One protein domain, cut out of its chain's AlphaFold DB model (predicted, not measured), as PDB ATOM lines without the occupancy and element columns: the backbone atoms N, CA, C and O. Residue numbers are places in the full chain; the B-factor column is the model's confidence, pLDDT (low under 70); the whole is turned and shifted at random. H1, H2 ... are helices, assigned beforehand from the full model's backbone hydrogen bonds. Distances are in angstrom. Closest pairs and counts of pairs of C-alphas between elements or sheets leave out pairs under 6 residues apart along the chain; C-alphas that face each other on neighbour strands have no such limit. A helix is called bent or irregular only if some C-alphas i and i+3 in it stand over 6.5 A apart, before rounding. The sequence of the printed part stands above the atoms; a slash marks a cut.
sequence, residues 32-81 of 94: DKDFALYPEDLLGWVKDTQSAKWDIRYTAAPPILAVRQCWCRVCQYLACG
ATOM      1  N   ASP A  32     204.656 220.191 197.873       84.88
ATOM      2  CA  ASP A  32     205.303 218.965 198.328       84.88
ATOM      3  C   ASP A  32     204.474 218.336 199.457       84.88
ATOM      4  O   ASP A  32     204.382 218.862 200.568       84.88
ATOM      5  N   LYS A  33     203.850 217.190 199.163       85.31
ATOM      6  CA  LYS A  33     202.983 216.468 200.107       85.31
ATOM      7  C   LYS A  33     203.752 215.787 201.236       85.31
ATOM      8  O   LYS A  33     203.174 215.619 202.306       85.31
ATOM      9  N   ASP A  34     205.007 215.400 201.014       83.19
ATOM     10  CA  ASP A  34     205.814 214.716 202.034       83.19
ATOM     11  C   ASP A  34     206.180 215.691 203.156       83.19
ATOM     12  O   ASP A  34     206.195 215.329 204.334       83.19
ATOM     13  N   PHE A  35     206.451 216.944 202.789       78.56
ATOM     14  CA  PHE A  35     206.805 218.002 203.730       78.56
ATOM     15  C   PHE A  35     205.656 218.966 204.047       78.56
ATOM     16  O   PHE A  35     205.813 219.826 204.912       78.56
ATOM     17  N   ALA A  36     204.503 218.794 203.394       85.38
ATOM     18  CA  ALA A  36     203.312 219.631 203.525       85.38
ATOM     19  C   ALA A  36     203.602 221.136 203.343       85.38
ATOM     20  O   ALA A  36     203.097 221.976 204.089       85.38
ATOM     21  N   LEU A  37     204.455 221.474 202.372       86.12
ATOM     22  CA  LEU A  37     204.929 222.840 202.134       86.12
ATOM     23  C   LEU A  37     205.215 223.101 200.655       86.12
ATOM     24  O   LEU A  37     205.417 222.165 199.885       86.12
ATOM     25  N   TYR A  38     205.282 224.381 200.284       85.69
ATOM     26  CA  TYR A  38     205.800 224.845 198.996       85.69
ATOM     27  C   TYR A  38     207.320 225.066 199.117       85.69
ATOM     28  O   TYR A  38     207.751 225.978 199.836       85.69
ATOM     29  N   PRO A  39     208.166 224.221 198.493       83.00
ATOM     30  CA  PRO A  39     209.622 224.307 198.621       83.00
ATOM     31  C   PRO A  39     210.182 225.661 198.184       83.00
ATOM     32  O   PRO A  39     211.117 226.173 198.799       83.00
ATOM     33  N   GLU A  40     209.609 226.248 197.137       82.38
ATOM     34  CA  GLU A  40     209.967 227.561 196.607       82.38
ATOM     35  C   GLU A  40     209.814 228.679 197.639       82.38
ATOM     36  O   GLU A  40     210.739 229.479 197.799       82.38
ATOM     37  N   ASP A  41     208.715 228.687 198.392       85.38
ATOM     38  CA  ASP A  41     208.436 229.702 199.409       85.38
ATOM     39  C   ASP A  41     209.419 229.587 200.574       85.38
ATOM     40  O   ASP A  41     209.963 230.587 201.050       85.38
ATOM     41  N   LEU A  42     209.722 228.352 200.990       83.50
ATOM     42  CA  LEU A  42     210.727 228.092 202.016       83.50
ATOM     43  C   LEU A  42     212.105 228.594 201.564       83.50
ATOM     44  O   LEU A  42     212.819 229.238 202.331       83.50
ATOM     45  N   LEU A  43     212.487 228.314 200.317       83.56
ATOM     46  CA  LEU A  43     213.757 228.776 199.763       83.56
ATOM     47  C   LEU A  43     213.827 230.297 199.655       83.56
ATOM     48  O   LEU A  43     214.872 230.866 199.967       83.56
ATOM     49  N   GLY A  44     212.743 230.944 199.223       84.38
ATOM     50  CA  GLY A  44     212.630 232.402 199.188       84.38
ATOM     51  C   GLY A  44     212.835 232.997 200.576       84.38
ATOM     52  O   GLY A  44     213.740 233.800 200.781       84.38
ATOM     53  N   TRP A  45     212.103 232.490 201.568       85.00
ATOM     54  CA  TRP A  45     212.223 232.948 202.949       85.00
ATOM     55  C   TRP A  45     213.631 232.750 203.534       85.00
ATOM     56  O   TRP A  45     214.165 233.638 204.207       85.00
ATOM     57  N   VAL A  46     214.283 231.611 203.272       84.25
ATOM     58  CA  VAL A  46     215.662 231.371 203.736       84.25
ATOM     59  C   VAL A  46     216.651 232.325 203.058       84.25
ATOM     60  O   VAL A  46     217.561 232.821 203.724       84.25
ATOM     61  N   LYS A  47     216.483 232.612 201.761       81.31
ATOM     62  CA  LYS A  47     217.306 233.602 201.047       81.31
ATOM     63  C   LYS A  47     217.135 235.000 201.630       81.31
ATOM     64  O   LYS A  47     218.137 235.662 201.889       81.31
ATOM     65  N   ASP A  48     215.898 235.412 201.889       85.69
ATOM     66  CA  ASP A  48     215.585 236.750 202.396       85.69
ATOM     67  C   ASP A  48     216.093 236.957 203.828       85.69
ATOM     68  O   ASP A  48     216.589 238.026 204.177       85.69
ATOM     69  N   THR A  49     216.017 235.921 204.666       85.50
ATOM     70  CA  THR A  49     216.426 236.010 206.077       85.50
ATOM     71  C   THR A  49     217.915 235.755 206.307       85.50
ATOM     72  O   THR A  49     218.486 236.285 207.260       85.50
ATOM     73  N   GLN A  50     218.559 234.915 205.488       80.06
ATOM     74  CA  GLN A  50     219.918 234.410 205.728       80.06
ATOM     75  C   GLN A  50     220.774 234.360 204.451       80.06
ATOM     76  O   GLN A  50     221.533 233.410 204.236       80.06
ATOM     77  N   SER A  51     220.711 235.415 203.635       76.25
ATOM     78  CA  SER A  51     221.445 235.554 202.365       76.25
ATOM     79  C   SER A  51     222.947 235.245 202.468       76.25
ATOM     80  O   SER A  51     223.478 234.466 201.681       76.25
ATOM     81  N   ALA A  52     223.630 235.738 203.507       74.94
ATOM     82  CA  ALA A  52     225.069 235.511 203.696       74.94
ATOM     83  C   ALA A  52     225.448 234.028 203.890       74.94
ATOM     84  O   ALA A  52     226.512 233.587 203.457       74.94
ATOM     85  N   LYS A  53     224.588 233.235 204.542       70.94
ATOM     86  CA  LYS A  53     224.801 231.785 204.701       70.94
ATOM     87  C   LYS A  53     224.336 231.012 203.471       70.94
ATOM     88  O   LYS A  53     224.836 229.913 203.223       70.94
ATOM     89  N   TRP A  54     223.387 231.577 202.727       71.12
ATOM     90  CA  TRP A  54     222.844 230.972 201.526       71.12
ATOM     91  C   TRP A  54     223.914 230.818 200.438       71.12
ATOM     92  O   TRP A  54     224.132 229.708 199.944       71.12
ATOM     93  N   ASP A  55     224.645 231.897 200.151       69.56
ATOM     94  CA  ASP A  55     225.650 231.934 199.082       69.56
ATOM     95  C   ASP A  55     226.814 230.967 199.306       69.56
ATOM     96  O   ASP A  55     227.352 230.414 198.351       69.56
ATOM     97  N   ILE A  56     227.172 230.703 200.563       67.75
ATOM     98  CA  ILE A  56     228.283 229.811 200.918       67.75
ATOM     99  C   ILE A  56     227.885 228.332 200.790       67.75
ATOM    100  O   ILE A  56     228.728 227.480 200.510       67.75
ATOM    101  N   ARG A  57     226.614 227.993 201.041       62.00
ATOM    102  CA  ARG A  57     226.186 226.600 201.257       62.00
ATOM    103  C   ARG A  57     225.345 226.019 200.123       62.00
ATOM    104  O   ARG A  57     225.405 224.812 199.906       62.00
ATOM    105  N   TYR A  58     224.579 226.845 199.416       60.84
ATOM    106  CA  TYR A  58     223.566 226.375 198.464       60.84
ATOM    107  C   TYR A  58     223.875 226.698 196.999       60.84
ATOM    108  O   TYR A  58     223.233 226.142 196.116       60.84
ATOM    109  N   THR A  59     224.900 227.504 196.710       60.31
ATOM    110  CA  THR A  59     225.435 227.680 195.343       60.31
ATOM    111  C   THR A  59     226.248 226.468 194.864       60.31
ATOM    112  O   THR A  59     226.481 226.312 193.669       60.31
ATOM    113  N   ALA A  60     226.640 225.576 195.783       55.62
ATOM    114  CA  ALA A  60     227.448 224.388 195.509       55.62
ATOM    115  C   ALA A  60     226.636 223.090 195.276       55.62
ATOM    116  O   ALA A  60     227.231 222.059 194.964       55.62
ATOM    117  N   ALA A  61     225.302 223.095 195.430       52.75
ATOM    118  CA  ALA A  61     224.458 221.898 195.304       52.75
ATOM    119  C   ALA A  61     223.091 222.208 194.653       52.75
ATOM    120  O   ALA A  61     222.575 223.312 194.823       52.75
ATOM    121  N   PRO A  62     222.468 221.252 193.929       58.06
ATOM    122  CA  PRO A  62     221.171 221.473 193.291       58.06
ATOM    123  C   PRO A  62     220.067 221.770 194.329       58.06
ATOM    124  O   PRO A  62     220.021 221.131 195.389       58.06
ATOM    125  N   PRO A  63     219.138 222.698 194.022       61.31
ATOM    126  CA  PRO A  63     218.240 223.327 194.998       61.31
ATOM    127  C   PRO A  63     217.286 222.352 195.708       61.31
ATOM    128  O   PRO A  63     216.876 222.605 196.835       61.31
ATOM    129  N   ILE A  64     216.978 221.200 195.107       57.62
ATOM    130  CA  ILE A  64     216.032 220.222 195.670       57.62
ATOM    131  C   ILE A  64     216.661 219.426 196.832       57.62
ATOM    132  O   ILE A  64     216.006 219.156 197.841       57.62
ATOM    133  N   LEU A  65     217.958 219.094 196.750       61.19
ATOM    134  CA  LEU A  65     218.676 218.451 197.863       61.19
ATOM    135  C   LEU A  65     218.918 219.425 199.022       61.19
ATOM    136  O   LEU A  65     218.899 219.016 200.184       61.19
ATOM    137  N   ALA A  66     219.103 220.706 198.706       61.66
ATOM    138  CA  ALA A  66     219.259 221.777 199.680       61.66
ATOM    139  C   ALA A  66     218.021 221.932 200.577       61.66
ATOM    140  O   ALA A  66     218.161 221.974 201.801       61.66
ATOM    141  N   VAL A  67     216.818 221.939 199.989       63.16
ATOM    142  CA  VAL A  67     215.549 222.024 200.737       63.16
ATOM    143  C   VAL A  67     215.384 220.839 201.674       63.16
ATOM    144  O   VAL A  67     215.141 221.038 202.862       63.16
ATOM    145  N   ARG A  68     215.587 219.612 201.174       66.06
ATOM    146  CA  ARG A  68     215.481 218.397 201.996       66.06
ATOM    147  C   ARG A  68     216.419 218.435 203.199       66.06
ATOM    148  O   ARG A  68     215.999 218.157 204.316       66.06
ATOM    149  N   GLN A  69     217.680 218.816 202.995       67.12
ATOM    150  CA  GLN A  69     218.649 218.915 204.090       67.12
ATOM    151  C   GLN A  69     218.294 220.020 205.087       67.12
ATOM    152  O   GLN A  69     218.448 219.830 206.296       67.12
ATOM    153  N   CYS A  70     217.821 221.167 204.597       67.06
ATOM    154  CA  CYS A  70     217.424 222.280 205.447       67.06
ATOM    155  C   CYS A  70     216.199 221.907 206.292       67.06
ATOM    156  O   CYS A  70     216.214 222.112 207.504       67.06
ATOM    157  N   TRP A  71     215.197 221.268 205.687       66.19
ATOM    158  CA  TRP A  71     213.997 220.802 206.376       66.19
ATOM    159  C   TRP A  71     214.299 219.720 207.413       66.19
ATOM    160  O   TRP A  71     213.882 219.857 208.558       66.19
ATOM    161  N   CYS A  72     215.117 218.710 207.086       69.44
ATOM    162  CA  CYS A  72     215.554 217.719 208.077       69.44
ATOM    163  C   CYS A  72     216.216 218.384 209.293       69.44
ATOM    164  O   CYS A  72     215.939 217.996 210.425       69.44
ATOM    165  N   ARG A  73     217.041 219.419 209.083       68.00
ATOM    166  CA  ARG A  73     217.669 220.177 210.175       68.00
ATOM    167  C   ARG A  73     216.674 221.001 210.982       68.00
ATOM    168  O   ARG A  73     216.791 221.022 212.201       68.00
ATOM    169  N   VAL A  74     215.719 221.661 210.332       74.19
ATOM    170  CA  VAL A  74     214.662 222.428 211.009       74.19
ATOM    171  C   VAL A  74     213.777 221.493 211.834       74.19
ATOM    172  O   VAL A  74     213.587 221.746 213.019       74.19
ATOM    173  N   CYS A  75     213.330 220.368 211.272       69.81
ATOM    174  CA  CYS A  75     212.596 219.340 212.009       69.81
ATOM    175  C   CYS A  75     213.395 218.812 213.201       69.81
ATOM    176  O   CYS A  75     212.838 218.638 214.278       69.81
ATOM    177  N   GLN A  76     214.701 218.600 213.041       69.44
ATOM    178  CA  GLN A  76     215.564 218.143 214.126       69.44
ATOM    179  C   GLN A  76     215.740 219.209 215.220       69.44
ATOM    180  O   GLN A  76     215.769 218.864 216.396       69.44
ATOM    181  N   TYR A  77     215.779 220.494 214.858       66.25
ATOM    182  CA  TYR A  77     215.841 221.622 215.798       66.25
ATOM    183  C   TYR A  77     214.516 221.851 216.542       66.25
ATOM    184  O   TYR A  77     214.514 222.232 217.707       66.25
ATOM    185  N   LEU A  78     213.382 221.608 215.877       67.44
ATOM    186  CA  LEU A  78     212.049 221.689 216.478       67.44
ATOM    187  C   LEU A  78     211.739 220.463 217.354       67.44
ATOM    188  O   LEU A  78     211.081 220.603 218.381       67.44
ATOM    189  N   ALA A  79     212.230 219.276 216.981       67.69
ATOM    190  CA  ALA A  79     212.069 218.041 217.752       67.69
ATOM    191  C   ALA A  79     212.989 217.989 218.984       67.69
ATOM    192  O   ALA A  79     212.569 217.548 220.053       67.69
ATOM    193  N   CYS A  80     214.230 218.468 218.865       52.97
ATOM    194  CA  CYS A  80     215.120 218.712 219.997       52.97
ATOM    195  C   CYS A  80     214.954 220.161 220.462       52.97
ATOM    196  O   CYS A  80     215.809 220.999 220.185       52.97
ATOM    197  N   GLY A  81     213.851 220.468 221.147       57.97
ATOM    198  CA  GLY A  81     213.631 221.792 221.732       57.97
ATOM    199  C   GLY A  81     214.875 222.309 222.473       57.97
ATOM    200  O   GLY A  81     215.363 221.659 223.392       57.97
TER     201      GLY A  81
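AT A GLANCE: This is residues 32 to 81 of the 94 residues of an uncharacterized protein of Sphingomonas parva (UniProt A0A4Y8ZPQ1). The printed part curves round into an open loop made by two helices: H1, sharply kinked near residue 51, makes one side and the turn, and H2, which is not bent, makes the other side. Residues 48 to 53 of H1, at the kink, stick out, and so do residues 73 to 81, of which 73 to 79 belong to H2. The 50 printed residues, with two named helices in the order H1, H2 and no named strand, are of the class all helix. The whole is compact, with a radius of gyration of the C-alphas of 11.1 A and spans of 26 by 25 by 18 A.

IN THESE COORDINATES: The printed part begins at Asp 32, with C-alpha at (205.303, 218.965, 198.328). H1, residues 39 to 57, begins at C-alpha 39 at (209.622, 224.307, 198.621) and measures 16.9 A from first to last C-alpha. H1 is irregular: C-alphas 49 and 52 are 9.0 A apart, and it has a kink of 113 degrees near residue 51. H2, residues 63 to 79, measures 24.2 A and ends at C-alpha 79 at (212.069, 218.041, 217.752).

HOW THE PARTS SIT: H1 and H2 only just touch, with 3 pairs of C-alphas within 8 A. The closest C-alphas of the two are those of Pro 39 and Val 67, 6.7 A apart. H1 touches H2 with residues 39 to 43 alone, and H2 touches H1 with residue 67 alone. Their lines, that of H1 a rough one, are about perpendicular at 87 degrees. In H2 every O i to N i+4 pair is within hydrogen-bond range; in H1, 12 of 15 are.

THE WHOLE: The two C-alphas farthest apart, those of Ala 60 and Gly 81, are 29.8 A apart. The printed part has no cut, and the link from H1 to H2 is tight, with 5 residues. The mean pLDDT of the printed part is 72.2; residues 55 to 73 and 75 to 81 are under 70.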